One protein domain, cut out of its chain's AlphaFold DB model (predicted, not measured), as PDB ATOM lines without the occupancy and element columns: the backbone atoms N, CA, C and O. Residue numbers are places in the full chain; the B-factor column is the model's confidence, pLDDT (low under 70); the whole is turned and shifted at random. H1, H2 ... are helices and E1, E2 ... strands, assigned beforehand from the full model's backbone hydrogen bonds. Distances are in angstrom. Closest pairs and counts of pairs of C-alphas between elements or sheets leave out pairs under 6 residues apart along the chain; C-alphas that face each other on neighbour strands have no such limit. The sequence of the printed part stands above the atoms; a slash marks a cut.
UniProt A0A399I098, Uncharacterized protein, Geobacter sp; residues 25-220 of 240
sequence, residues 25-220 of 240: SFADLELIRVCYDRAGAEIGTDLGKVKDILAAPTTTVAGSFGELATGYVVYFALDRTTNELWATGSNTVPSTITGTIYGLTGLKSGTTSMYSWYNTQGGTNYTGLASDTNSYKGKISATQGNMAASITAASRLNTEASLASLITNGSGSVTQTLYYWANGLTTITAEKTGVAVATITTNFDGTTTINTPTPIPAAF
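What this domain is: This is residues 25 to 220 of the 240 residues of an uncharacterized protein of Geobacter sp (UniProt A0A399I098). One long antiparallel sheet of nine strands is curled like part of a barrel and folded back on itself at E5, so that the leaf E3 E9 E8 E7 faces the leaf E4 E1 E2 E6. H1 sits between the two leaves near E1, E3 and E9, while H2 packs on the leaf with E6, E4 and E2, with H3 and H4 beside it. The printed part has 196 residues, with the order E1 E2 H1 E3 E4 E5 H2 E6 H3 H4 H5 E7 H6 E8 E9 along the chain, and its class is mixed, helices and strands. It is compact, with a radius of gyration of the C-alphas of 15.7 A and spans of 46 by 39 by 31 A.

Where its parts are: E1, residues 30 to 36, begins with C-alpha 30 at (-11.196, -15.380, 37.838). E2, 41 to 49, is 25.1 A long and is followed by H1, 50 to 55, and E3, 58 to 61. E4, 72 to 79, is 23.8 A long and E5, 84 to 89, is 15.9 A. H2, 104 to 119, is 21.7 A long, with C-alpha 104 at (-13.937, -28.853, 46.516). Then come E6, 125 to 129, H3, 136 to 139, H4, 147 to 150, and H5, 164 to 169. E7, 173 to 181, is 25.9 A long; H6, 189 to 192, precedes E8, 195 to 203, of 23.8 A. E9, 208 to 211, ends with C-alpha 211 at (-24.500, -6.138, 41.525).

How they stand to each other: The twisted sheet runs E3 E9 E8 E7 E5 E4 E1 E2 E6, with E3 and E6 as edge strands. Within hydrogen-bond range are, for instance, N 59 and O 210 of E3 and E9, 2.9 A, N 201 and O 209 of the hairpin E8 and E9, 2.8 A, and N 176 and O 200 of E7 and E8, 2.8 A. Toward the other edge, also within hydrogen-bond range are, for instance, N 179 and O 87 of E7 and E5, 2.9 A, N 77 and O 86 of the hairpin E4 and E5, 2.9 A, N 34 and O 74 of E1 and E4, 2.9 A, N 33 and O 45 of the hairpin E1 and E2, 2.8 A, and N 126 and O 44 of E6 and E2, 2.8 A. H1 is on the sheet at a height of 7.0 A, over none of its strands; its Val 50 has its C-alpha 5.1 A from that of Leu 31. H2 is on the sheet at a height of 5.4 A, only just over none, with 2 of its C-alphas falling on E2. H2 touches H3 with residues 107 to 114 alone, the closest C-alphas being those of Gly 110 and Lys 139, 4.6 A. H2 touches H4 with residues 104 to 107 alone, the closest C-alphas being those of Leu 107 and Met 147, 6.2 A; H4 is not on the sheet. H3, H5 and H6 only graze the sheet, H6 only just on it with 5 pairs of C-alphas within 10 A. Every O i to N i+4 pair is within hydrogen-bond range in H1, H2 and H5; H3, H4 and H6 are too short for such a pair.

The domain as a whole: The two C-alphas farthest apart, those of Ser 131 and Ala 219, are 52.7 A apart. The links E5 to H2 and H4 to H5 are long. The printed part has no cut, and its mean pLDDT is 90.6, with residue 101 alone under 70.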
ATOM      1  N   SER A  25      -6.260 -15.244  30.919       87.62
ATOM      2  CA  SER A  25      -6.367 -16.683  30.745       87.62
ATOM      3  C   SER A  25      -7.239 -17.200  31.865       87.62
ATOM      4  O   SER A  25      -7.036 -16.796  33.011       87.62
ATOM      5  N   PHE A  26      -8.102 -18.163  31.567       93.62
ATOM      6  CA  PHE A  26      -8.896 -18.859  32.568       93.62
ATOM      7  C   PHE A  26      -7.985 -19.378  33.685       93.62
ATOM      8  O   PHE A  26      -7.103 -20.215  33.458       93.62
ATOM      9  N   ALA A  27      -8.166 -18.841  34.887       95.00
ATOM     10  CA  ALA A  27      -7.272 -19.070  36.010       95.00
ATOM     11  C   ALA A  27      -8.025 -19.038  37.342       95.00
ATOM     12  O   ALA A  27      -9.230 -18.798  37.420       95.00
ATOM     13  N   ASP A  28      -7.293 -19.299  38.421       94.81
ATOM     14  CA  ASP A  28      -7.840 -19.138  39.763       94.81
ATOM     15  C   ASP A  28      -8.146 -17.677  40.061       94.81
ATOM     16  O   ASP A  28      -7.481 -16.753  39.572       94.81
ATOM     17  N   LEU A  29      -9.151 -17.497  40.915       95.50
ATOM     18  CA  LEU A  29      -9.727 -16.214  41.301       95.50
ATOM     19  C   LEU A  29     -10.389 -15.435  40.158       95.50
ATOM     20  O   LEU A  29     -10.902 -14.354  40.424       95.50
ATOM     21  N   GLU A  30     -10.418 -15.956  38.935       95.94
ATOM     22  CA  GLU A  30     -11.196 -15.380  37.838       95.94
ATOM     23  C   GLU A  30     -12.653 -15.839  37.934       95.94
ATOM     24  O   GLU A  30     -12.931 -17.019  38.178       95.94
ATOM     25  N   LEU A  31     -13.595 -14.910  37.763       96.75
ATOM     26  CA  LEU A  31     -15.008 -15.246  37.659       96.75
ATOM     27  C   LEU A  31     -15.305 -15.697  36.234       96.75
ATOM     28  O   LEU A  31     -15.349 -14.897  35.304       96.75
ATOM     29  N   ILE A  32     -15.549 -16.990  36.075       97.06
ATOM     30  CA  ILE A  32     -15.821 -17.604  34.784       97.06
ATOM     31  C   ILE A  32     -17.326 -17.710  34.588       97.06
ATOM     32  O   ILE A  32     -18.027 -18.285  35.419       97.06
ATOM     33  N   ARG A  33     -17.819 -17.193  33.465       97.25
ATOM     34  CA  ARG A  33     -19.151 -17.497  32.942       97.25
ATOM     35  C   ARG A  33     -19.047 -18.636  31.945       97.25
ATOM     36  O   ARG A  33     -18.223 -18.578  31.039       97.25
ATOM     37  N   VAL A  34     -19.947 -19.606  32.040       97.19
ATOM     38  CA  VAL A  34     -20.144 -20.601  30.987       97.19
ATOM     39  C   VAL A  34     -21.593 -20.576  30.523       97.19
ATOM     40  O   VAL A  34     -22.505 -20.760  31.327       97.19
ATOM     41  N   CYS A  35     -21.795 -20.364  29.225       97.25
ATOM     42  CA  CYS A  35     -23.069 -20.555  28.538       97.25
ATOM     43  C   CYS A  35     -22.966 -21.838  27.712       97.25
ATOM     44  O   CYS A  35     -22.027 -21.976  26.933       97.25
ATOM     45  N   TYR A  36     -23.885 -22.788  27.863       96.62
ATOM     46  CA  TYR A  36     -23.774 -24.055  27.138       96.62
ATOM     47  C   TYR A  36     -25.115 -24.734  26.881       96.62
ATOM     48  O   TYR A  36     -26.035 -24.684  27.703       96.62
ATOM     49  N   ASP A  37     -25.194 -25.427  25.749       95.06
ATOM     50  CA  ASP A  37     -26.216 -26.426  25.468       95.06
ATOM     51  C   ASP A  37     -25.658 -27.808  25.824       95.06
ATOM     52  O   ASP A  37     -24.558 -28.185  25.422       95.06
ATOM     53  N   ARG A  38     -26.426 -28.614  26.559       91.56
ATOM     54  CA  ARG A  38     -25.991 -29.942  27.013       91.56
ATOM     55  C   ARG A  38     -25.659 -30.887  25.859       91.56
ATOM     56  O   ARG A  38     -24.916 -31.843  26.087       91.56
ATOM     57  N   ALA A  39     -26.206 -30.675  24.667       91.62
ATOM     58  CA  ALA A  39     -25.912 -31.485  23.484       91.62
ATOM     59  C   ALA A  39     -25.175 -30.712  22.376       91.62
ATOM     60  O   ALA A  39     -24.872 -31.302  21.343       91.62
ATOM     61  N   GLY A  40     -24.893 -29.425  22.584       93.94
ATOM     62  CA  GLY A  40     -24.432 -28.518  21.540       93.94
ATOM     63  C   GLY A  40     -23.137 -27.806  21.905       93.94
ATOM     64  O   GLY A  40     -22.164 -28.429  22.340       93.94
ATOM     65  N   ALA A  41     -23.128 -26.493  21.688       95.88
ATOM     66  CA  ALA A  41     -21.970 -25.649  21.931       95.88
ATOM     67  C   ALA A  41     -21.801 -25.294  23.415       95.88
ATOM     68  O   ALA A  41     -22.735 -25.335  24.218       95.88
ATOM     69  N   GLU A  42     -20.584 -24.904  23.757       96.69
ATOM     70  CA  GLU A  42     -20.187 -24.354  25.040       96.69
ATOM     71  C   GLU A  42     -19.334 -23.112  24.804       96.69
ATOM     72  O   GLU A  42     -18.447 -23.106  23.949       96.69
ATOM     73  N   ILE A  43     -19.615 -22.064  25.568       96.62
ATOM     74  CA  ILE A  43     -18.955 -20.769  25.486       96.62
ATOM     75  C   ILE A  43     -18.506 -20.387  26.887       96.62
ATOM     76  O   ILE A  43     -19.331 -20.148  27.771       96.62
ATOM     77  N   GLY A  44     -17.194 -20.334  27.084       96.38
ATOM     78  CA  GLY A  44     -16.576 -19.850  28.313       96.38
ATOM     79  C   GLY A  44     -16.168 -18.391  28.154       96.38
ATOM     80  O   GLY A  44     -15.619 -18.015  27.124       96.38
ATOM     81  N   THR A  45     -16.397 -17.570  29.173       95.81
ATOM     82  CA  THR A  45     -15.884 -16.198  29.240       95.81
ATOM     83  C   THR A  45     -15.276 -15.952  30.612       95.81
ATOM     84  O   THR A  45     -15.946 -16.137  31.626       95.81
ATOM     85  N   ASP A  46     -14.030 -15.504  30.639       95.62
ATOM     86  CA  ASP A  46     -13.398 -14.931  31.818       95.62
ATOM     87  C   ASP A  46     -13.864 -13.477  31.997       95.62
ATOM     88  O   ASP A  46     -13.703 -12.644  31.100       95.62
ATOM     89  N   LEU A  47     -14.493 -13.188  33.137       95.12
ATOM     90  CA  LEU A  47     -15.015 -11.865  33.482       95.12
ATOM     91  C   LEU A  47     -14.025 -11.019  34.296       95.12
ATOM     92  O   LEU A  47     -14.321  -9.856  34.572       95.12
ATOM     93  N   GLY A  48     -12.879 -11.583  34.679       94.31
ATOM     94  CA  GLY A  48     -11.871 -10.961  35.525       94.31
ATOM     95  C   GLY A  48     -11.937 -11.397  36.991       94.31
ATOM     96  O   GLY A  48     -12.773 -12.210  37.408       94.31
ATOM     97  N   LYS A  49     -11.035 -10.827  37.799       95.12
ATOM     98  CA  LYS A  49     -10.820 -11.252  39.183       95.12
ATOM     99  C   LYS A  49     -12.074 -11.045  40.020       95.12
ATOM    100  O   LYS A  49     -12.555  -9.927  40.186       95.12
ATOM    101  N   VAL A  50     -12.546 -12.118  40.653       96.25
ATOM    102  CA  VAL A  50     -13.749 -12.104  41.493       96.25
ATOM    103  C   VAL A  50     -13.635 -11.084  42.630       96.25
ATOM    104  O   VAL A  50     -14.611 -10.417  42.949       96.25
ATOM    105  N   LYS A  51     -12.442 -10.895  43.206       95.06
ATOM    106  CA  LYS A  51     -12.216  -9.904  44.273       95.06
ATOM    107  C   LYS A  51     -12.399  -8.468  43.780       95.06
ATOM    108  O   LYS A  51     -13.006  -7.671  44.489       95.06
ATOM    109  N   ASP A  52     -11.940  -8.168  42.569       94.81
ATOM    110  CA  ASP A  52     -12.055  -6.833  41.979       94.81
ATOM    111  C   ASP A  52     -13.509  -6.544  41.589       94.81
ATOM    112  O   ASP A  52     -14.046  -5.484  41.908       94.81
ATOM    113  N   ILE A  53     -14.184  -7.533  40.995       94.62
ATOM    114  CA  ILE A  53     -15.614  -7.469  40.668       94.62
ATOM    115  C   ILE A  53     -16.453  -7.233  41.928       94.62
ATOM    116  O   ILE A  53     -17.360  -6.403  41.917       94.62
ATOM    117  N   LEU A  54     -16.159  -7.954  43.016       95.19
ATOM    118  CA  LEU A  54     -16.911  -7.847  44.266       95.19
ATOM    119  C   LEU A  54     -16.620  -6.558  45.050       95.19
ATOM    120  O   LEU A  54     -17.404  -6.192  45.924       95.19
ATOM    121  N   ALA A  55     -15.522  -5.863  44.743       93.38
ATOM    122  CA  ALA A  55     -15.203  -4.562  45.326       93.38
ATOM    123  C   ALA A  55     -15.970  -3.404  44.660       93.38
ATOM    124  O   ALA A  55     -16.107  -2.334  45.258       93.38
ATOM    125  N   ALA A  56     -16.478  -3.600  43.440       91.12
ATOM    126  CA  ALA A  56     -17.279  -2.615  42.723       91.12
ATOM    127  C   ALA A  56     -18.787  -2.802  43.005       91.12
ATOM    128  O   ALA A  56     -19.263  -3.938  43.033       91.12
ATOM    129  N   PRO A  57     -19.571  -1.715  43.168       88.75
ATOM    130  CA  PRO A  57     -21.011  -1.809  43.447       88.75
ATOM    131  C   PRO A  57     -21.788  -2.452  42.290       88.75
ATOM    132  O   PRO A  57     -22.664  -3.290  42.501       88.75
ATOM    133  N   THR A  58     -21.426  -2.083  41.062       94.19
ATOM    134  CA  THR A  58     -21.983  -2.644  39.835       94.19
ATOM    135  C   THR A  58     -20.871  -2.789  38.808       94.19
ATOM    136  O   THR A  58     -20.139  -1.835  38.547       94.19
ATOM    137  N   THR A  59     -20.776  -3.969  38.202       93.69
ATOM    138  CA  THR A  59     -19.869  -4.251  37.086       93.69
ATOM    139  C   THR A  59     -20.677  -4.799  35.918       93.69
ATOM    140  O   THR A  59     -21.430  -5.757  36.089       93.69
ATOM    141  N   THR A  60     -20.514  -4.223  34.728       95.44
ATOM    142  CA  THR A  60     -21.091  -4.763  33.489       95.44
ATOM    143  C   THR A  60     -19.968  -5.268  32.600       95.44
ATOM    144  O   THR A  60     -19.055  -4.519  32.262       95.44
ATOM    145  N   VAL A  61     -20.044  -6.541  32.220       94.12
ATOM    146  CA  VAL A  61     -19.048  -7.210  31.383       94.12
ATOM    147  C   VAL A  61     -19.700  -7.643  30.077       94.12
ATOM    148  O   VAL A  61     -20.806  -8.195  30.066       94.12
ATOM    149  N   ALA A  62     -19.011  -7.375  28.967       92.94
ATOM    150  CA  ALA A  62     -19.450  -7.781  27.641       92.94
ATOM    151  C   ALA A  62     -19.521  -9.312  27.513       92.94
ATOM    152  O   ALA A  62     -18.849 -10.063  28.221       92.94
ATOM    153  N   GLY A  63     -20.346  -9.792  26.590       91.06
ATOM    154  CA  GLY A  63     -20.485 -11.216  26.353       91.06
ATOM    155  C   GLY A  63     -21.306 -11.545  25.124       91.06
ATOM    156  O   GLY A  63     -21.750 -10.652  24.416       91.06
ATOM    157  N   SER A  64     -21.467 -12.840  24.870       92.31
ATOM    158  CA  SER A  64     -22.259 -13.360  23.762       92.31
ATOM    159  C   SER A  64     -22.745 -14.770  24.092       92.31
ATOM    160  O   SER A  64     -22.069 -15.512  24.809       92.31
ATOM    161  N   PHE A  65     -23.908 -15.140  23.555       93.19
ATOM    162  CA  PHE A  65     -24.384 -16.525  23.531       93.19
ATOM    163  C   PHE A  65     -23.884 -17.300  22.304       93.19
ATOM    164  O   PHE A  65     -24.221 -18.471  22.157       93.19
ATOM    165  N   GLY A  66     -23.085 -16.673  21.433       90.81
ATOM    166  CA  GLY A  66     -22.590 -17.277  20.197       90.81
ATOM    167  C   GLY A  66     -23.730 -17.862  19.365       90.81
ATOM    168  O   GLY A  66     -24.724 -17.187  19.117       90.81
ATOM    169  N   GLU A  67     -23.588 -19.125  18.968       91.19
ATOM    170  CA  GLU A  67     -24.586 -19.858  18.176       91.19
ATOM    171  C   GLU A  67     -25.562 -20.690  19.033       91.19
ATOM    172  O   GLU A  67     -26.253 -21.571  18.519       91.19
ATOM    173  N   LEU A  68     -25.630 -20.460  20.349       94.25
ATOM    174  CA  LEU A  68     -26.558 -21.191  21.212       94.25
ATOM    175  C   LEU A  68     -28.013 -20.866  20.846       94.25
ATOM    176  O   LEU A  68     -28.439 -19.718  20.924       94.25
ATOM    177  N   ALA A  69     -28.798 -21.896  20.521       90.88
ATOM    178  CA  ALA A  69     -30.249 -21.786  20.323       90.88
ATOM    179  C   ALA A  69     -31.044 -21.950  21.634       90.88
ATOM    180  O   ALA A  69     -32.185 -21.513  21.761       90.88
ATOM    181  N   THR A  70     -30.444 -22.612  22.618       94.56
ATOM    182  CA  THR A  70     -30.964 -22.819  23.970       94.56
ATOM    183  C   THR A  70     -29.786 -23.147  24.884       94.56
ATOM    184  O   THR A  70     -28.651 -23.269  24.422       94.56
ATOM    185  N   GLY A  71     -30.039 -23.311  26.178       95.12
ATOM    186  CA  GLY A  71     -29.029 -23.820  27.090       95.12
ATOM    187  C   GLY A  71     -29.161 -23.274  28.494       95.12
ATOM    188  O   GLY A  71     -30.251 -22.926  28.961       95.12
ATOM    189  N   TYR A  72     -28.018 -23.225  29.161       96.44
ATOM    190  CA  TYR A  72     -27.880 -22.793  30.538       96.44
ATOM    191  C   TYR A  72     -26.706 -21.835  30.677       96.44
ATOM    192  O   TYR A  72     -25.745 -21.912  29.913       96.44
ATOM    193  N   VAL A  73     -26.779 -20.970  31.684       96.69
ATOM    194  CA  VAL A  73     -25.669 -20.144  32.144       96.69
ATOM    195  C   VAL A  73     -25.318 -20.490  33.585       96.69
ATOM    196  O   VAL A  73     -26.182 -20.810  34.405       96.69
ATOM    197  N   VAL A  74     -24.028 -20.446  33.880       96.44
ATOM    198  CA  VAL A  74     -23.461 -20.632  35.214       96.44
ATOM    199  C   VAL A  74     -22.258 -19.721  35.378       96.44
ATOM    200  O   VAL A  74     -21.543 -19.434  34.415       96.44
ATOM    201  N   TYR A  75     -22.028 -19.289  36.610       96.56
ATOM    202  CA  TYR A  75     -20.865 -18.507  36.977       96.56
ATOM    203  C   TYR A  75     -20.156 -19.178  38.139       96.56
ATOM    204  O   TYR A  75     -20.809 -19.615  39.090       96.56
ATOM    205  N   PHE A  76     -18.832 -19.248  38.082       95.31
ATOM    206  CA  PHE A  76     -18.042 -19.764  39.189       95.31
ATOM    207  C   PHE A  76     -16.633 -19.175  39.217       95.31
ATOM    208  O   PHE A  76     -16.097 -18.757  38.198       95.31
ATOM    209  N   ALA A  77     -16.035 -19.160  40.402       95.31
ATOM    210  CA  ALA A  77     -14.630 -18.850  40.622       95.31
ATOM    211  C   ALA A  77     -14.088 -19.784  41.706       95.31
ATOM    212  O   ALA A  77     -14.843 -20.294  42.535       95.31
ATOM    213  N   LEU A  78     -12.780 -20.003  41.722       93.31
ATOM    214  CA  LEU A  78     -12.139 -20.913  42.665       93.31
ATOM    215  C   LEU A  78     -10.794 -20.345  43.105       93.31
ATOM    216  O   LEU A  78     -10.015 -19.893  42.266       93.31
ATOM    217  N   ASP A  79     -10.505 -20.436  44.398       93.75
ATOM    218  CA  ASP A  79      -9.150 -20.313  44.931       93.75
ATOM    219  C   ASP A  79      -8.686 -21.698  45.397       93.75
ATOM    220  O   ASP A  79      -9.109 -22.223  46.437       93.75
ATOM    221  N   ARG A  80      -7.817 -22.341  44.606       89.94
ATOM    222  CA  ARG A  80      -7.299 -23.668  44.961       89.94
ATOM    223  C   ARG A  80      -6.326 -23.617  46.134       89.94
ATOM    224  O   ARG A  80      -6.131 -24.665  46.755       89.94
ATOM    225  N   THR A  81      -5.748 -22.466  46.457       90.50
ATOM    226  CA  THR A  81      -4.812 -22.309  47.574       90.50
ATOM    227  C   THR A  81      -5.561 -22.217  48.896       90.50
ATOM    228  O   THR A  81      -5.235 -22.942  49.835       90.50
ATOM    229  N   THR A  82      -6.593 -21.377  48.967       90.69
ATOM    230  CA  THR A  82      -7.347 -21.124  50.209       90.69
ATOM    231  C   THR A  82      -8.576 -22.013  50.378       90.69
ATOM    232  O   THR A  82      -9.142 -22.058  51.466       90.69
ATOM    233  N   ASN A  83      -8.946 -22.790  49.357       88.50
ATOM    234  CA  ASN A  83     -10.184 -23.573  49.313       88.50
ATOM    235  C   ASN A  83     -11.460 -22.721  49.255       88.50
ATOM    236  O   ASN A  83     -12.519 -23.165  49.710       88.50
ATOM    237  N   GLU A  84     -11.373 -21.527  48.678       91.00
ATOM    238  CA  GLU A  84     -12.536 -20.669  48.479       91.00
ATOM    239  C   GLU A  84     -13.253 -21.009  47.173       91.00
ATOM    240  O   GLU A  84     -12.624 -21.293  46.151       91.00
ATOM    241  N   LEU A  85     -14.582 -20.969  47.201       91.00
ATOM    242  CA  LEU A  85     -15.435 -21.200  46.039       91.00
ATOM    243  C   LEU A  85     -16.420 -20.049  45.893       91.00
ATOM    244  O   LEU A  85     -17.011 -19.597  46.874       91.00
ATOM    245  N   TRP A  86     -16.658 -19.660  44.647       93.88
ATOM    246  CA  TRP A  86     -17.810 -18.874  44.248       93.88
ATOM    247  C   TRP A  86     -18.571 -19.644  43.185       93.88
ATOM    248  O   TRP A  86     -17.965 -20.179  42.262       93.88
ATOM    249  N   ALA A  87     -19.888 -19.709  43.304       93.25
ATOM    250  CA  ALA A  87     -20.736 -20.328  42.296       93.25
ATOM    251  C   ALA A  87     -22.132 -19.723  42.351       93.25
ATOM    252  O   ALA A  87     -22.628 -19.365  43.426       93.25
ATOM    253  N   THR A  88     -22.777 -19.603  41.197       94.62
ATOM    254  CA  THR A  88     -24.172 -19.180  41.159       94.62
ATOM    255  C   THR A  88     -25.101 -20.225  41.746       94.62
ATOM    256  O   THR A  88     -24.808 -21.417  41.770       94.62
ATOM    257  N   GLY A  89     -26.242 -19.758  42.235       92.38
ATOM    258  CA  GLY A  89     -27.326 -20.559  42.769       92.38
ATOM    259  C   GLY A  89     -28.666 -19.844  42.616       92.38
ATOM    260  O   GLY A  89     -28.742 -18.708  42.136       92.38
ATOM    261  N   SER A  90     -29.721 -20.506  43.086       87.94
ATOM    262  CA  SER A  90     -31.064 -19.929  43.168       87.94
ATOM    263  C   SER A  90     -31.079 -18.758  44.152       87.94
ATOM    264  O   SER A  90     -30.369 -18.766  45.157       87.94
ATOM    265  N   ASN A  91     -31.935 -17.775  43.890       85.88
ATOM    266  CA  ASN A  91     -32.231 -16.676  44.808       85.88
ATOM    267  C   ASN A  91     -33.201 -17.070  45.941       85.88
ATOM    268  O   ASN A  91     -33.365 -16.304  46.887       85.88
ATOM    269  N   THR A  92     -33.851 -18.238  45.863       85.19
ATOM    270  CA  THR A  92     -34.811 -18.712  46.878       85.19
ATOM    271  C   THR A  92     -34.215 -19.716  47.856       85.19
ATOM    272  O   THR A  92     -34.601 -19.741  49.022       85.19
ATOM    273  N   VAL A  93     -33.279 -20.548  47.392       85.56
ATOM    274  CA  VAL A  93     -32.658 -21.608  48.191       85.56
ATOM    275  C   VAL A  93     -31.144 -21.498  48.053       85.56
ATOM    276  O   VAL A  93     -30.624 -21.797  46.970       85.56
ATOM    277  N   PRO A  94     -30.431 -21.107  49.125       86.94
ATOM    278  CA  PRO A  94     -28.979 -21.076  49.127       86.94
ATOM    279  C   PRO A  94     -28.380 -22.432  48.762       86.94
ATOM    280  O   PRO A  94     -28.779 -23.479  49.283       86.94
ATOM    281  N   SER A  95     -27.394 -22.414  47.870       86.81
ATOM    282  CA  SER A  95     -26.658 -23.622  47.508       86.81
ATOM    283  C   SER A  95     -25.870 -24.143  48.712       86.81
ATOM    284  O   SER A  95     -25.276 -23.372  49.466       86.81
ATOM    285  N   THR A  96     -25.855 -25.465  48.890       88.31
ATOM    286  CA  THR A  96     -25.072 -26.120  49.945       88.31
ATOM    287  C   THR A  96     -24.069 -27.084  49.330       88.31
ATOM    288  O   THR A  96     -24.449 -27.967  48.556       88.31
ATOM    289  N   ILE A  97     -22.794 -26.925  49.679       86.62
ATOM    290  CA  ILE A  97     -21.712 -27.806  49.227       86.62
ATOM    291  C   ILE A  97     -21.552 -29.028  50.139       86.62
ATOM    292  O   ILE A  97     -21.856 -29.011  51.333       86.62
ATOM    293  N   THR A  98     -21.007 -30.100  49.583       83.06
ATOM    294  CA  THR A  98     -20.628 -31.313  50.303       83.06
ATOM    295  C   THR A  98     -19.182 -31.172  50.770       83.06
ATOM    296  O   THR A  98     -18.260 -31.508  50.037       83.06
ATOM    297  N   GLY A  99     -18.958 -30.662  51.983       70.44
ATOM    298  CA  GLY A  99     -17.611 -30.376  52.513       70.44
ATOM    299  C   GLY A  99     -16.757 -31.596  52.907       70.44
ATOM    300  O   GLY A  99     -16.231 -31.672  54.009       70.44
ATOM    301  N   THR A 100     -16.643 -32.588  52.030       72.56
ATOM    302  CA  THR A 100     -15.698 -33.712  52.140       72.56
ATOM    303  C   THR A 100     -14.777 -33.722  50.914       72.56
ATOM    304  O   THR A 100     -14.804 -32.789  50.111       72.56
ATOM    305  N   ILE A 101     -13.995 -34.793  50.714       66.31
ATOM    306  CA  ILE A 101     -13.178 -34.997  49.503       66.31
ATOM    307  C   ILE A 101     -13.972 -34.867  48.190       66.31
ATOM    308  O   ILE A 101     -13.376 -34.683  47.137       66.31
ATOM    309  N   TYR A 102     -15.303 -34.968  48.233       70.69
ATOM    310  CA  TYR A 102     -16.154 -34.898  47.047       70.69
ATOM    311  C   TYR A 102     -16.535 -33.474  46.644       70.69
ATOM    312  O   TYR A 102     -16.853 -33.266  45.482       70.69
ATOM    313  N   GLY A 103     -16.491 -32.516  47.574       74.00
ATOM    314  CA  GLY A 103     -16.824 -31.115  47.335       74.00
ATOM    315  C   GLY A 103     -15.763 -30.408  46.513       74.00
ATOM    316  O   GLY A 103     -15.713 -30.453  45.288       74.00
ATOM    317  N   LEU A 104     -14.865 -29.725  47.209       81.50
ATOM    318  CA  LEU A 104     -13.937 -28.853  46.516       81.50
ATOM    319  C   LEU A 104     -12.868 -29.618  45.735       81.50
ATOM    320  O   LEU A 104     -12.529 -29.199  44.637       81.50
ATOM    321  N   THR A 105     -12.352 -30.741  46.240       82.88
ATOM    322  CA  THR A 105     -11.285 -31.494  45.553       82.88
ATOM    323  C   THR A 105     -11.717 -31.963  44.161       82.88
ATOM    324  O   THR A 105     -10.933 -31.851  43.216       82.88
ATOM    325  N   GLY A 106     -12.970 -32.410  44.010       83.38
ATOM    326  CA  GLY A 106     -13.553 -32.741  42.707       83.38
ATOM    327  C   GLY A 106     -13.598 -31.526  41.781       83.38
ATOM    328  O   GLY A 106     -13.131 -31.596  40.643       83.38
ATOM    329  N   LEU A 107     -14.072 -30.381  42.287       86.69
ATOM    330  CA  LEU A 107     -14.078 -29.122  41.535       86.69
ATOM    331  C   LEU A 107     -12.666 -28.692  41.111       86.69
ATOM    332  O   LEU A 107     -12.474 -28.383  39.940       86.69
ATOM    333  N   LYS A 108     -11.663 -28.752  42.002       89.25
ATOM    334  CA  LYS A 108     -10.263 -28.405  41.679       89.25
ATOM    335  C   LYS A 108      -9.703 -29.261  40.546       89.25
ATOM    336  O   LYS A 108      -9.001 -28.755  39.669       89.25
ATOM    337  N   SER A 109      -9.973 -30.566  40.584       88.38
ATOM    338  CA  SER A 109      -9.524 -31.488  39.541       88.38
ATOM    339  C   SER A 109     -10.190 -31.159  38.204       88.38
ATOM    340  O   SER A 109      -9.501 -31.019  37.193       88.38
ATOM    341  N   GLY A 110     -11.509 -30.940  38.215       91.12
ATOM    342  CA  GLY A 110     -12.257 -30.555  37.024       91.12
ATOM    343  C   GLY A 110     -11.776 -29.238  36.412       91.12
ATOM    344  O   GLY A 110     -11.547 -29.181  35.203       91.12
ATOM    345  N   THR A 111     -11.566 -28.198  37.230       93.31
ATOM    346  CA  THR A 111     -11.197 -26.863  36.735       93.31
ATOM    347  C   THR A 111      -9.780 -26.855  36.197       93.31
ATOM    348  O   THR A 111      -9.524 -26.199  35.199       93.31
ATOM    349  N   THR A 112      -8.871 -27.646  36.772       94.00
ATOM    350  CA  THR A 112      -7.499 -27.767  36.260       94.00
ATOM    351  C   THR A 112      -7.481 -28.247  34.805       94.00
ATOM    352  O   THR A 112      -6.817 -27.640  33.964       94.00
ATOM    353  N   SER A 113      -8.232 -29.307  34.481       94.12
ATOM    354  CA  SER A 113      -8.324 -29.800  33.100       94.12
ATOM    355  C   SER A 113      -9.075 -28.835  32.184       94.12
ATOM    356  O   SER A 113      -8.644 -28.618  31.054       94.12
ATOM    357  N   MET A 114     -10.173 -28.247  32.670       95.69
ATOM    358  CA  MET A 114     -10.998 -27.320  31.894       95.69
ATOM    359  C   MET A 114     -10.238 -26.030  31.551       95.69
ATOM    360  O   MET A 114     -10.198 -25.642  30.392       95.69
ATOM    361  N   TYR A 115      -9.564 -25.403  32.521       95.38
ATOM    362  CA  TYR A 115      -8.763 -24.194  32.300       95.38
ATOM    363  C   TYR A 115      -7.614 -24.451  31.334       95.38
ATOM    364  O   TYR A 115      -7.415 -23.673  30.409       95.38
ATOM    365  N   SER A 116      -6.888 -25.562  31.510       94.38
ATOM    366  CA  SER A 116      -5.825 -25.952  30.578       94.38
ATOM    367  C   SER A 116      -6.358 -26.056  29.148       94.38
ATOM    368  O   SER A 116      -5.762 -25.497  28.233       94.38
ATOM    369  N   TRP A 117      -7.526 -26.685  28.974       94.69
ATOM    370  CA  TRP A 117      -8.192 -26.815  27.680       94.69
ATOM    371  C   TRP A 117      -8.630 -25.469  27.098       94.69
ATOM    372  O   TRP A 117      -8.269 -25.156  25.968       94.69
ATOM    373  N   TYR A 118      -9.345 -24.646  27.867       95.31
ATOM    374  CA  TYR A 118      -9.808 -23.333  27.413       95.31
ATOM    375  C   TYR A 118      -8.637 -22.432  27.004       95.31
ATOM    376  O   TYR A 118      -8.669 -21.805  25.947       95.31
ATOM    377  N   ASN A 119      -7.554 -22.447  27.783       94.56
ATOM    378  CA  ASN A 119      -6.361 -21.652  27.512       94.56
ATOM    379  C   ASN A 119      -5.604 -22.093  26.247       94.56
ATOM    380  O   ASN A 119      -4.809 -21.308  25.734       94.56
ATOM    381  N   THR A 120      -5.857 -23.291  25.697       91.56
ATOM    382  CA  THR A 120      -5.280 -23.685  24.394       91.56
ATOM    383  C   THR A 120      -5.833 -22.876  23.221       91.56
ATOM    384  O   THR A 120      -5.140 -22.730  22.217       91.56
ATOM    385  N   GLN A 121      -7.049 -22.327  23.343       85.69
ATOM    386  CA  GLN A 121      -7.655 -21.477  22.311       85.69
ATOM    387  C   GLN A 121      -7.150 -20.023  22.369       85.69
ATOM    388  O   GLN A 121      -7.216 -19.311  21.369       85.69
ATOM    389  N   GLY A 122      -6.583 -19.613  23.509       79.88
ATOM    390  CA  GLY A 122      -6.042 -18.277  23.749       79.88
ATOM    391  C   GLY A 122      -7.100 -17.228  24.121       79.88
ATOM    392  O   GLY A 122      -8.212 -17.219  23.605       79.88
ATOM    393  N   GLY A 123      -6.725 -16.295  25.003       87.00
ATOM    394  CA  GLY A 123      -7.573 -15.173  25.424       87.00
ATOM    395  C   GLY A 123      -8.616 -15.512  26.497       87.00
ATOM    396  O   GLY A 123      -8.552 -16.554  27.143       87.00
ATOM    397  N   THR A 124      -9.575 -14.596  26.684       91.62
ATOM    398  CA  THR A 124     -10.613 -14.644  27.737       91.62
ATOM    399  C   THR A 124     -11.898 -15.336  27.309       91.62
ATOM    400  O   THR A 124     -12.866 -15.363  28.065       91.62
ATOM    401  N   ASN A 125     -11.951 -15.855  26.085       93.19
ATOM    402  CA  ASN A 125     -13.133 -16.504  25.544       93.19
ATOM    403  C   ASN A 125     -12.767 -17.890  25.028       93.19
ATOM    404  O   ASN A 125     -11.724 -18.080  24.415       93.19
ATOM    405  N   TYR A 126     -13.663 -18.836  25.258       94.94
ATOM    406  CA  TYR A 126     -13.607 -20.190  24.736       94.94
ATOM    407  C   TYR A 126     -14.889 -20.457  23.955       94.94
ATOM    408  O   TYR A 126     -15.969 -20.035  24.371       94.94
ATOM    409  N   THR A 127     -14.793 -21.173  22.838       95.50
ATOM    410  CA  THR A 127     -15.959 -21.741  22.152       95.50
ATOM    411  C   THR A 127     -15.625 -23.149  21.679       95.50
ATOM    412  O   THR A 127     -14.601 -23.379  21.034       95.50
ATOM    413  N   GLY A 128     -16.478 -24.114  22.005       95.62
ATOM    414  CA  GLY A 128     -16.279 -25.506  21.614       95.62
ATOM    415  C   GLY A 128     -17.514 -26.359  21.842       95.62
ATOM    416  O   GLY A 128     -18.621 -25.838  21.985       95.62
ATOM    417  N   LEU A 129     -17.341 -27.679  21.843       95.94
ATOM    418  CA  LEU A 129     -18.449 -28.611  22.017       95.94
ATOM    419  C   LEU A 129     -18.625 -28.955  23.494       95.94
ATOM    420  O   LEU A 129     -17.684 -29.365  24.172       95.94
ATOM    421  N   ALA A 130     -19.864 -28.921  23.982       95.25
ATOM    422  CA  ALA A 130     -20.175 -29.387  25.330       95.25
ATOM    423  C   ALA A 130     -19.869 -30.888  25.505       95.25
ATOM    424  O   ALA A 130     -19.670 -31.358  26.623       95.25
ATOM    425  N   SER A 131     -19.819 -31.669  24.420       94.56
ATOM    426  CA  SER A 131     -19.435 -33.088  24.452       94.56
ATOM    427  C   SER A 131     -17.946 -33.340  24.691       94.56
ATOM    428  O   SER A 131     -17.586 -34.485  24.963       94.56
ATOM    429  N   ASP A 132     -17.085 -32.326  24.583       95.75
ATOM    430  CA  ASP A 132     -15.647 -32.505  24.778       95.75
ATOM    431  C   ASP A 132     -15.335 -32.967  26.207       95.75
ATOM    432  O   ASP A 132     -15.917 -32.498  27.182       95.75
ATOM    433  N   THR A 133     -14.352 -33.859  26.360       95.06
ATOM    434  CA  THR A 133     -13.976 -34.430  27.669       95.06
ATOM    435  C   THR A 133     -13.610 -33.367  28.708       95.06
ATOM    436  O   THR A 133     -13.814 -33.579  29.905       95.06
ATOM    437  N   ASN A 134     -13.035 -32.245  28.262       95.94
ATOM    438  CA  ASN A 134     -12.589 -31.136  29.108       95.94
ATOM    439  C   ASN A 134     -13.545 -29.934  29.097       95.94
ATOM    440  O   ASN A 134     -13.175 -28.884  29.614       95.94
ATOM    441  N   SER A 135     -14.749 -30.084  28.543       96.12
ATOM    442  CA  SER A 135     -15.792 -29.061  28.617       96.12
ATOM    443  C   SER A 135     -16.247 -28.841  30.063       96.12
ATOM    444  O   SER A 135     -16.091 -29.709  30.934       96.12
ATOM    445  N   TYR A 136     -16.869 -27.699  30.335       95.69
ATOM    446  CA  TYR A 136     -17.572 -27.456  31.589       95.69
ATOM    447  C   TYR A 136     -18.616 -28.543  31.833       95.69
ATOM    448  O   TYR A 136     -18.687 -29.066  32.948       95.69
ATOM    449  N   LYS A 137     -19.384 -28.953  30.812       94.50
ATOM    450  CA  LYS A 137     -20.350 -30.053  30.961       94.50
ATOM    451  C   LYS A 137     -19.685 -31.318  31.515       94.50
ATOM    452  O   LYS A 137     -20.190 -31.873  32.494       94.50
ATOM    453  N   GLY A 138     -18.573 -31.747  30.917       92.62
ATOM    454  CA  GLY A 138     -17.874 -32.982  31.278       92.62
ATOM    455  C   GLY A 138     -17.080 -32.902  32.585       92.62
ATOM    456  O   GLY A 138     -16.921 -33.911  33.270       92.62
ATOM    457  N   LYS A 139     -16.582 -31.717  32.958       93.75
ATOM    458  CA  LYS A 139     -15.709 -31.553  34.132       93.75
ATOM    459  C   LYS A 139     -16.392 -30.965  35.345       93.75
ATOM    460  O   LYS A 139     -16.087 -31.393  36.457       93.75
ATOM    461  N   ILE A 140     -17.273 -29.991  35.161       91.38
ATOM    462  CA  ILE A 140     -17.777 -29.169  36.258       91.38
ATOM    463  C   ILE A 140     -19.284 -29.259  36.416       91.38
ATOM    464  O   ILE A 140     -19.682 -29.300  37.558       91.38
ATOM    465  N   SER A 141     -20.111 -29.357  35.372       90.75
ATOM    466  CA  SER A 141     -21.573 -29.162  35.481       90.75
ATOM    467  C   SER A 141     -22.276 -29.836  36.666       90.75
ATOM    468  O   SER A 141     -21.915 -30.929  37.109       90.75
ATOM    469  N   ALA A 142     -23.355 -29.213  37.148       82.69
ATOM    470  CA  ALA A 142     -24.141 -29.728  38.270       82.69
ATOM    471  C   ALA A 142     -24.911 -31.009  37.933       82.69
ATOM    472  O   ALA A 142     -25.411 -31.685  38.835       82.69
ATOM    473  N   THR A 143     -25.028 -31.346  36.650       83.94
ATOM    474  CA  THR A 143     -25.728 -32.552  36.204       83.94
ATOM    475  C   THR A 143     -24.806 -33.710  35.858       83.94
ATOM    476  O   THR A 143     -25.202 -34.852  36.069       83.94
ATOM    477  N   GLN A 144     -23.615 -33.441  35.320       82.25
ATOM    478  CA  GLN A 144     -22.759 -34.479  34.725       82.25
ATOM    479  C   GLN A 144     -21.279 -34.362  35.115       82.25
ATOM    480  O   GLN A 144     -20.535 -35.317  34.920       82.25
ATOM    481  N   GLY A 145     -20.853 -33.226  35.673       83.19
ATOM    482  CA  GLY A 145     -19.475 -32.985  36.091       83.19
ATOM    483  C   GLY A 145     -19.264 -33.130  37.598       83.19
ATOM    484  O   GLY A 145     -20.123 -33.602  38.346       83.19
ATOM    485  N   ASN A 146     -18.099 -32.682  38.070       83.19
ATOM    486  CA  ASN A 146     -17.722 -32.796  39.476       83.19
ATOM    487  C   ASN A 146     -18.630 -31.978  40.411       83.19
ATOM    488  O   ASN A 146     -18.836 -32.392  41.553       83.19
ATOM    489  N   MET A 147     -19.246 -30.876  39.956       79.19
ATOM    490  CA  MET A 147     -20.183 -30.107  40.790       79.19
ATOM    491  C   MET A 147     -21.414 -30.929  41.179       79.19
ATOM    492  O   MET A 147     -21.952 -30.723  42.266       79.19
ATOM    493  N   ALA A 148     -21.811 -31.914  40.364       78.94
ATOM    494  CA  ALA A 148     -22.910 -32.825  40.682       78.94
ATOM    495  C   ALA A 148     -22.660 -33.655  41.954       78.94
ATOM    496  O   ALA A 148     -23.613 -33.985  42.660       78.94
ATOM    497  N   ALA A 149     -21.395 -33.981  42.243       78.56
ATOM    498  CA  ALA A 149     -20.970 -34.660  43.469       78.56
ATOM    499  C   ALA A 149     -20.631 -33.676  44.604       78.56
ATOM    500  O   ALA A 149     -20.632 -34.041  45.782       78.56
ATOM    501  N   SER A 150     -20.358 -32.420  44.246       81.62
ATOM    502  CA  SER A 150     -19.849 -31.401  45.162       81.62
ATOM    503  C   SER A 150     -20.934 -30.563  45.825       81.62
ATOM    504  O   SER A 150     -20.674 -29.931  46.843       81.62
ATOM    505  N   ILE A 151     -22.133 -30.528  45.249       81.88
ATOM    506  CA  ILE A 151     -23.291 -29.791  45.758       81.88
ATOM    507  C   ILE A 151     -24.381 -30.793  46.116       81.88
ATOM    508  O   ILE A 151     -24.567 -31.802  45.434       81.88
ATOM    509  N   THR A 152     -25.120 -30.520  47.191       84.00
ATOM    510  CA  THR A 152     -26.225 -31.394  47.592       84.00
ATOM    511  C   THR A 152     -27.240 -31.557  46.458       84.00
ATOM    512  O   THR A 152     -27.544 -30.614  45.719       84.00
ATOM    513  N   ALA A 153     -27.814 -32.756  46.329       83.06
ATOM    514  CA  ALA A 153     -28.764 -33.058  45.258       83.06
ATOM    515  C   ALA A 153     -29.974 -32.105  45.235       83.06
ATOM    516  O   ALA A 153     -30.512 -31.845  44.160       83.06
ATOM    517  N   ALA A 154     -30.355 -31.564  46.399       83.75
ATOM    518  CA  ALA A 154     -31.450 -30.612  46.559       83.75
ATOM    519  C   ALA A 154     -31.164 -29.232  45.941       83.75
ATOM    520  O   ALA A 154     -32.101 -28.549  45.543       83.75
ATOM    521  N   SER A 155     -29.895 -28.817  45.849       83.88
ATOM    522  CA  SER A 155     -29.522 -27.482  45.363       83.88
ATOM    523  C   SER A 155     -28.681 -27.482  44.087       83.88
ATOM    524  O   SER A 155     -28.428 -26.416  43.541       83.88
ATOM    525  N   ARG A 156     -28.233 -28.639  43.583       83.56
ATOM    526  CA  ARG A 156     -27.331 -28.691  42.413       83.56
ATOM    527  C   ARG A 156     -27.931 -28.067  41.152       83.56
ATOM    528  O   ARG A 156     -27.254 -27.305  40.485       83.56
ATOM    529  N   LEU A 157     -29.209 -28.319  40.855       84.12
ATOM    530  CA  LEU A 157     -29.851 -27.772  39.650       84.12
ATOM    531  C   LEU A 157     -30.072 -26.259  39.731       84.12
ATOM    532  O   LEU A 157     -30.372 -25.636  38.722       84.12
ATOM    533  N   ASN A 158     -29.892 -25.667  40.911       88.06
ATOM    534  CA  ASN A 158     -30.053 -24.238  41.103       88.06
ATOM    535  C   ASN A 158     -28.828 -23.444  40.631       88.06
ATOM    536  O   ASN A 158     -28.910 -22.221  40.538       88.06
ATOM    537  N   THR A 159     -27.690 -24.100  40.368       89.12
ATOM    538  CA  THR A 159     -26.470 -23.406  39.928       89.12
ATOM    539  C   THR A 159     -26.472 -23.048  38.445       89.12
ATOM    540  O   THR A 159     -25.770 -22.121  38.038       89.12
ATOM    541  N   GLU A 160     -27.309 -23.730  37.663       93.06
ATOM    542  CA  GLU A 160     -27.492 -23.550  36.225       93.06
ATOM    543  C   GLU A 160     -28.824 -22.828  35.973       93.06
ATOM    544  O   GLU A 160     -29.895 -23.358  36.267       93.06
ATOM    545  N   ALA A 161     -28.782 -21.623  35.409       95.06
ATOM    546  CA  ALA A 161     -29.982 -20.897  35.014       95.06
ATOM    547  C   ALA A 161     -30.309 -21.150  33.542       95.06
ATOM    548  O   ALA A 161     -29.427 -21.079  32.692       95.06
ATOM    549  N   SER A 162     -31.574 -21.433  33.221       95.19
ATOM    550  CA  SER A 162     -31.984 -21.656  31.831       95.19
ATOM    551  C   SER A 162     -31.935 -20.361  31.019       95.19
ATOM    552  O   SER A 162     -32.469 -19.342  31.446       95.19
ATOM    553  N   LEU A 163     -31.354 -20.430  29.821       95.94
ATOM    554  CA  LEU A 163     -31.336 -19.350  28.830       95.94
ATOM    555  C   LEU A 163     -32.456 -19.472  27.787       95.94
ATOM    556  O   LEU A 163     -32.569 -18.620  26.909       95.94
ATOM    557  N   ALA A 164     -33.283 -20.521  27.859       93.56
ATOM    558  CA  ALA A 164     -34.242 -20.855  26.808       93.56
ATOM    559  C   ALA A 164     -35.214 -19.704  26.504       93.56
ATOM    560  O   ALA A 164     -35.435 -19.380  25.338       93.56
ATOM    561  N   SER A 165     -35.755 -19.050  27.537       92.69
ATOM    562  CA  SER A 165     -36.659 -17.907  27.368       92.69
ATOM    563  C   SER A 165     -35.950 -16.670  26.815       92.69
ATOM    564  O   SER A 165     -36.537 -15.960  26.007       92.69
ATOM    565  N   LEU A 166     -34.696 -16.430  27.208       94.62
ATOM    566  CA  LEU A 166     -33.904 -15.289  26.738       94.62
ATOM    567  C   LEU A 166     -33.609 -15.380  25.247       94.62
ATOM    568  O   LEU A 166     -33.844 -14.424  24.513       94.62
ATOM    569  N   ILE A 167     -33.108 -16.540  24.817       92.81
ATOM    570  CA  ILE A 167     -32.685 -16.762  23.435       92.81
ATOM    571  C   ILE A 167     -33.911 -16.851  22.522       92.81
ATOM    572  O   ILE A 167     -33.955 -16.179  21.496       92.81
ATOM    573  N   THR A 168     -34.944 -17.605  22.919       92.50
ATOM    574  CA  THR A 168     -36.149 -17.792  22.088       92.50
ATOM    575  C   THR A 168     -36.929 -16.490  21.901       92.50
ATOM    576  O   THR A 168     -37.403 -16.212  20.804       92.50
ATOM    577  N   ASN A 169     -37.065 -15.680  22.957       93.19
ATOM    578  CA  ASN A 169     -37.855 -14.449  22.896       93.19
ATOM    579  C   ASN A 169     -37.042 -13.235  22.420       93.19
ATOM    580  O   ASN A 169     -37.623 -12.170  22.210       93.19
ATOM    581  N   GLY A 170     -35.712 -13.354  22.328       93.38
ATOM    582  CA  GLY A 170     -34.814 -12.257  21.957       93.38
ATOM    583  C   GLY A 170     -34.887 -11.041  22.891       93.38
ATOM    584  O   GLY A 170     -34.662  -9.919  22.448       93.38
ATOM    585  N   SER A 171     -35.278 -11.228  24.157       95.62
ATOM    586  CA  SER A 171     -35.440 -10.143  25.135       95.62
ATOM    587  C   SER A 171     -35.432 -10.651  26.583       95.62
ATOM    588  O   SER A 171     -35.613 -11.840  26.849       95.62
ATOM    589  N   GLY A 172     -35.239  -9.728  27.531       96.12
ATOM    590  CA  GLY A 172     -35.283  -9.998  28.971       96.12
ATOM    591  C   GLY A 172     -33.921 -10.283  29.605       96.12
ATOM    592  O   GLY A 172     -32.864 -10.008  29.032       96.12
ATOM    593  N   SER A 173     -33.963 -10.810  30.828       97.00
ATOM    594  CA  SER A 173     -32.779 -11.159  31.614       97.00
ATOM    595  C   SER A 173     -33.046 -12.341  32.547       97.00
ATOM    596  O   SER A 173     -34.184 -12.561  32.966       97.00
ATOM    597  N   VAL A 174     -31.998 -13.082  32.902       96.31
ATOM    598  CA  VAL A 174     -32.049 -14.128  33.930       96.31
ATOM    599  C   VAL A 174     -31.139 -13.743  35.081       96.31
ATOM    600  O   VAL A 174     -30.013 -13.303  34.865       96.31
ATOM    601  N   THR A 175     -31.629 -13.904  36.306       96.62
ATOM    602  CA  THR A 175     -30.916 -13.490  37.514       96.62
ATOM    603  C   THR A 175     -30.581 -14.693  38.387       96.62
ATOM    604  O   THR A 175     -31.435 -15.534  38.659       96.62
ATOM    605  N   GLN A 176     -29.340 -14.742  38.860       96.38
ATOM    606  CA  GLN A 176     -28.827 -15.725  39.808       96.38
ATOM    607  C   GLN A 176     -28.156 -15.020  40.989       96.38
ATOM    608  O   GLN A 176     -27.701 -13.881  40.882       96.38
ATOM    609  N   THR A 177     -28.050 -15.710  42.120       97.00
ATOM    610  CA  THR A 177     -27.261 -15.235  43.262       97.00
ATOM    611  C   THR A 177     -25.887 -15.886  43.220       97.00
ATOM    612  O   THR A 177     -25.794 -17.105  43.105       97.00
ATOM    613  N   LEU A 178     -24.822 -15.089  43.308       96.31
ATOM    614  CA  LEU A 178     -23.466 -15.589  43.501       96.31
ATOM    615  C   LEU A 178     -23.256 -15.867  44.985       96.31
ATOM    616  O   LEU A 178     -23.360 -14.960  45.817       96.31
ATOM    617  N   TYR A 179     -22.947 -17.117  45.302       94.50
ATOM    618  CA  TYR A 179     -22.649 -17.560  46.653       94.50
ATOM    619  C   TYR A 179     -21.148 -17.751  46.840       94.50
ATOM    620  O   TYR A 179     -20.460 -18.147  45.902       94.50
ATOM    621  N   TYR A 180     -20.669 -17.485  48.052       93.62
ATOM    622  CA  TYR A 180     -19.293 -17.681  48.495       93.62
ATOM    623  C   TYR A 180     -19.217 -18.744  49.591       93.62
ATOM    624  O   TYR A 180     -20.061 -18.785  50.493       93.62
ATOM    625  N   TRP A 181     -18.158 -19.548  49.536       91.38
ATOM    626  CA  TRP A 181     -17.760 -20.488  50.577       91.38
ATOM    627  C   TRP A 181     -16.290 -20.265  50.927       91.38
ATOM    628  O   TRP A 181     -15.420 -20.491  50.087       91.38
ATOM    629  N   ALA A 182     -16.018 -19.859  52.171       88.38
ATOM    630  CA  ALA A 182     -14.667 -19.555  52.653       88.38
ATOM    631  C   ALA A 182     -13.775 -20.794  52.823       88.38
ATOM    632  O   ALA A 182     -12.553 -20.699  52.782       88.38
ATOM    633  N   ASN A 183     -14.384 -21.962  53.033       82.31
ATOM    634  CA  ASN A 183     -13.673 -23.226  53.153       82.31
ATOM    635  C   ASN A 183     -14.541 -24.370  52.629       82.31
ATOM    636  O   ASN A 183     -15.340 -24.962  53.355       82.31
ATOM    637  N   GLY A 184     -14.347 -24.715  51.358       77.12
ATOM    638  CA  GLY A 184     -15.131 -25.750  50.695       77.12
ATOM    639  C   GLY A 184     -14.954 -27.181  51.231       77.12
ATOM    640  O   GLY A 184     -15.636 -28.091  50.761       77.12
ATOM    641  N   LEU A 185     -14.032 -27.406  52.176       81.62
ATOM    642  CA  LEU A 185     -13.650 -28.726  52.706       81.62
ATOM    643  C   LEU A 185     -14.041 -28.943  54.179       81.62
ATOM    644  O   LEU A 185     -13.610 -29.908  54.806       81.62
ATOM    645  N   THR A 186     -14.834 -28.045  54.751       79.56
ATOM    646  CA  THR A 186     -15.260 -28.111  56.154       79.56
ATOM    647  C   THR A 186     -16.354 -29.147  56.422       79.56
ATOM    648  O   THR A 186     -17.247 -29.372  55.607       79.56
ATOM    649  N   THR A 187     -16.366 -29.741  57.618       81.00
ATOM    650  CA  THR A 187     -17.474 -30.595  58.076       81.00
ATOM    651  C   THR A 187     -18.640 -29.796  58.670       81.00
ATOM    652  O   THR A 187     -19.744 -30.343  58.768       81.00
ATOM    653  N   ILE A 188     -18.439 -28.512  58.984       78.50
ATOM    654  CA  ILE A 188     -19.405 -27.635  59.656       78.50
ATOM    655  C   ILE A 188     -20.534 -27.244  58.696       78.50
ATOM    656  O   ILE A 188     -20.299 -26.696  57.625       78.50
ATOM    657  N   THR A 189     -21.788 -27.494  59.085       78.50
ATOM    658  CA  THR A 189     -22.960 -27.245  58.226       78.50
ATOM    659  C   THR A 189     -23.109 -25.779  57.819       78.50
ATOM    660  O   THR A 189     -23.361 -25.505  56.652       78.50
ATOM    661  N   ALA A 190     -22.918 -24.837  58.748       73.19
ATOM    662  CA  ALA A 190     -23.062 -23.407  58.460       73.19
ATOM    663  C   ALA A 190     -22.061 -22.912  57.403       73.19
ATOM    664  O   ALA A 190     -22.402 -22.072  56.583       73.19
ATOM    665  N   GLU A 191     -20.855 -23.476  57.381       75.12
ATOM    666  CA  GLU A 191     -19.812 -23.129  56.411       75.12
ATOM    667  C   GLU A 191     -20.023 -23.812  55.043       75.12
ATOM    668  O   GLU A 191     -19.406 -23.429  54.051       75.12
ATOM    669  N   LYS A 192     -20.919 -24.809  54.968       83.75
ATOM    670  CA  LYS A 192     -21.337 -25.461  53.717       83.75
ATOM    671  C   LYS A 192     -22.473 -24.725  53.015       83.75
ATOM    672  O   LYS A 192     -22.648 -24.899  51.809       83.75
ATOM    673  N   THR A 193     -23.272 -23.945  53.735       89.38
ATOM    674  CA  THR A 193     -24.306 -23.104  53.127       89.38
ATOM    675  C   THR A 193     -23.658 -21.839  52.580       89.38
ATOM    676  O   THR A 193     -22.930 -21.153  53.289       89.38
ATOM    677  N   GLY A 194     -23.896 -21.545  51.303       89.81
ATOM    678  CA  GLY A 194     -23.268 -20.407  50.644       89.81
ATOM    679  C   GLY A 194     -23.737 -19.075  51.218       89.81
ATOM    680  O   GLY A 194     -24.930 -18.876  51.455       89.81
ATOM    681  N   VAL A 195     -22.807 -18.135  51.376       92.31
ATOM    682  CA  VAL A 195     -23.120 -16.742  51.718       92.31
ATOM    683  C   VAL A 195     -23.351 -15.968  50.427       92.31
ATOM    684  O   VAL A 195     -22.486 -15.960  49.556       92.31
ATOM    685  N   ALA A 196     -24.509 -15.328  50.274       94.50
ATOM    686  CA  ALA A 196     -24.785 -14.497  49.105       94.50
ATOM    687  C   ALA A 196     -23.853 -13.273  49.090       94.50
ATOM    688  O   ALA A 196     -23.844 -12.495  50.044       94.50
ATOM    689  N   VAL A 197     -23.085 -13.098  48.013       95.94
ATOM    690  CA  VAL A 197     -22.109 -12.000  47.869       95.94
ATOM    691  C   VAL A 197     -22.394 -11.081  46.689       95.94
ATOM    692  O   VAL A 197     -21.940  -9.942  46.687       95.94
ATOM    693  N   ALA A 198     -23.159 -11.536  45.697       97.06
ATOM    694  CA  ALA A 198     -23.606 -10.697  44.591       97.06
ATOM    695  C   ALA A 198     -24.880 -11.250  43.948       97.06
ATOM    696  O   ALA A 198     -25.228 -12.421  44.099       97.06
ATOM    697  N   THR A 199     -25.555 -10.399  43.187       97.38
ATOM    698  CA  THR A 199     -26.600 -10.789  42.241       97.38
ATOM    699  C   THR A 199     -26.044 -10.643  40.833       97.38
ATOM    700  O   THR A 199     -25.564  -9.572  40.467       97.38
ATOM    701  N   ILE A 200     -26.106 -11.710  40.043       97.94
ATOM    702  CA  ILE A 200     -25.647 -11.736  38.657       97.94
ATOM    703  C   ILE A 200     -26.866 -11.775  37.746       97.94
ATOM    704  O   ILE A 200     -27.753 -12.602  37.925       97.94
ATOM    705  N   THR A 201     -26.909 -10.873  36.773       97.81
ATOM    706  CA  THR A 201     -27.956 -10.793  35.757       97.81
ATOM    707  C   THR A 201     -27.339 -10.997  34.383       97.81
ATOM    708  O   THR A 201     -26.483 -10.220  33.963       97.81
ATOM    709  N   THR A 202     -27.768 -12.044  33.689       97.69
ATOM    710  CA  THR A 202     -27.438 -12.303  32.288       97.69
ATOM    711  C   THR A 202     -28.520 -11.675  31.419       97.69
ATOM    712  O   THR A 202     -29.696 -12.003  31.574       97.69
ATOM    713  N   ASN A 203     -28.142 -10.775  30.518       97.81
ATOM    714  CA  ASN A 203     -29.067 -10.077  29.624       97.81
ATOM    715  C   ASN A 203     -29.183 -10.796  28.272       97.81
ATOM    716  O   ASN A 203     -28.315 -11.589  27.908       97.81
ATOM    717  N   PHE A 204     -30.246 -10.514  27.509       96.12
ATOM    718  CA  PHE A 204     -30.474 -11.143  26.196       96.12
ATOM    719  C   PHE A 204     -29.341 -10.895  25.179       96.12
ATOM    720  O   PHE A 204     -29.121 -11.711  24.291       96.12
ATOM    721  N   ASP A 205     -28.623  -9.778  25.298       94.75
ATOM    722  CA  ASP A 205     -27.490  -9.428  24.435       94.75
ATOM    723  C   ASP A 205     -26.206 -10.192  24.806       94.75
ATOM    724  O   ASP A 205     -25.144  -9.965  24.231       94.75
ATOM    725  N   GLY A 206     -26.290 -11.092  25.788       95.00
ATOM    726  CA  GLY A 206     -25.164 -11.845  26.312       95.00
ATOM    727  C   GLY A 206     -24.302 -11.053  27.292       95.00
ATOM    728  O   GLY A 206     -23.327 -11.608  27.796       95.00
ATOM    729  N   THR A 207     -24.613  -9.796  27.615       96.88
ATOM    730  CA  THR A 207     -23.893  -9.064  28.666       96.88
ATOM    731  C   THR A 207     -24.212  -9.630  30.050       96.88
ATOM    732  O   THR A 207     -25.270 -10.219  30.292       96.88
ATOM    733  N   THR A 208     -23.272  -9.471  30.981       97.94
ATOM    734  CA  THR A 208     -23.465  -9.821  32.392       97.94
ATOM    735  C   THR A 208     -23.388  -8.561  33.238       97.94
ATOM    736  O   THR A 208     -22.401  -7.835  33.167       97.94
ATOM    737  N   THR A 209     -24.395  -8.329  34.076       97.94
ATOM    738  CA  THR A 209     -24.373  -7.293  35.114       97.94
ATOM    739  C   THR A 209     -24.253  -7.944  36.484       97.94
ATOM    740  O   THR A 209     -25.055  -8.804  36.838       97.94
ATOM    741  N   ILE A 210     -23.258  -7.533  37.260       97.56
ATOM    742  CA  ILE A 210     -22.971  -8.048  38.597       97.56
ATOM    743  C   ILE A 210     -23.201  -6.912  39.580       97.56
ATOM    744  O   ILE A 210     -22.516  -5.895  39.517       97.56
ATOM    745  N   ASN A 211     -24.171  -7.089  40.471       97.25
ATOM    746  CA  ASN A 211     -24.500  -6.138  41.525       97.25
ATOM    747  C   ASN A 211     -24.058  -6.704  42.868       97.25
ATOM    748  O   ASN A 211     -24.537  -7.766  43.282       97.25
ATOM    749  N   THR A 212     -23.171  -5.996  43.556       95.31
ATOM    750  CA  THR A 212     -22.779  -6.343  44.920       95.31
ATOM    751  C   THR A 212     -23.637  -5.557  45.911       95.31
ATOM    752  O   THR A 212     -23.980  -4.396  45.667       95.31
ATOM    753  N   PRO A 213     -24.065  -6.175  47.024       90.00
ATOM    754  CA  PRO A 213     -24.763  -5.446  48.064       90.00
ATOM    755  C   PRO A 213     -23.819  -4.381  48.623       90.00
ATOM    756  O   PRO A 213     -22.719  -4.686  49.085       90.00
ATOM    757  N   THR A 214     -24.250  -3.123  48.588       82.88
ATOM    758  CA  THR A 214     -23.485  -2.034  49.191       82.88
ATOM    759  C   THR A 214     -23.408  -2.265  50.702       82.88
ATOM    760  O   THR A 214     -24.446  -2.464  51.343       82.88
ATOM    761  N   PRO A 215     -22.203  -2.273  51.306       78.62
ATOM    762  CA  PRO A 215     -22.086  -2.421  52.746       78.62
ATOM    763  C   PRO A 215     -22.877  -1.314  53.441       78.62
ATOM    764  O   PRO A 215     -22.615  -0.130  53.231       78.62
ATOM    765  N   ILE A 216     -23.843  -1.693  54.279       78.62
ATOM    766  CA  ILE A 216     -24.552  -0.731  55.122       78.62
ATOM    767  C   ILE A 216     -23.516  -0.162  56.100       78.62
ATOM    768  O   ILE A 216     -22.946  -0.937  56.878       78.62
ATOM    769  N   PRO A 217     -23.243   1.158  56.096       81.81
ATOM    770  CA  PRO A 217     -22.240   1.723  56.986       81.81
ATOM    771  C   PRO A 217     -22.566   1.393  58.442       81.81
ATOM    772  O   PRO A 217     -23.723   1.474  58.859       81.81
ATOM    773  N   ALA A 218     -21.542   1.078  59.241       80.00
ATOM    774  CA  ALA A 218     -21.711   0.724  60.653       80.00
ATOM    775  C   ALA A 218     -22.496   1.788  61.443       80.00
ATOM    776  O   ALA A 218     -23.223   1.457  62.374       80.00
ATOM    777  N   ALA A 219     -22.418   3.057  61.025       82.44
ATOM    778  CA  ALA A 219     -23.216   4.144  61.576       82.44
ATOM    779  C   ALA A 219     -24.729   3.874  61.498       82.44
ATOM    780  O   ALA A 219     -25.428   4.142  62.464       82.44
ATOM    781  N   PHE A 220     -25.248   3.291  60.414       80.62
ATOM    782  CA  PHE A 220     -26.675   2.964  60.303       80.62
ATOM    783  C   PHE A 220     -27.079   1.807  61.223       80.62
ATOM    784  O   PHE A 220     -28.137   1.869  61.850       80.62
TER     785      PHE A 220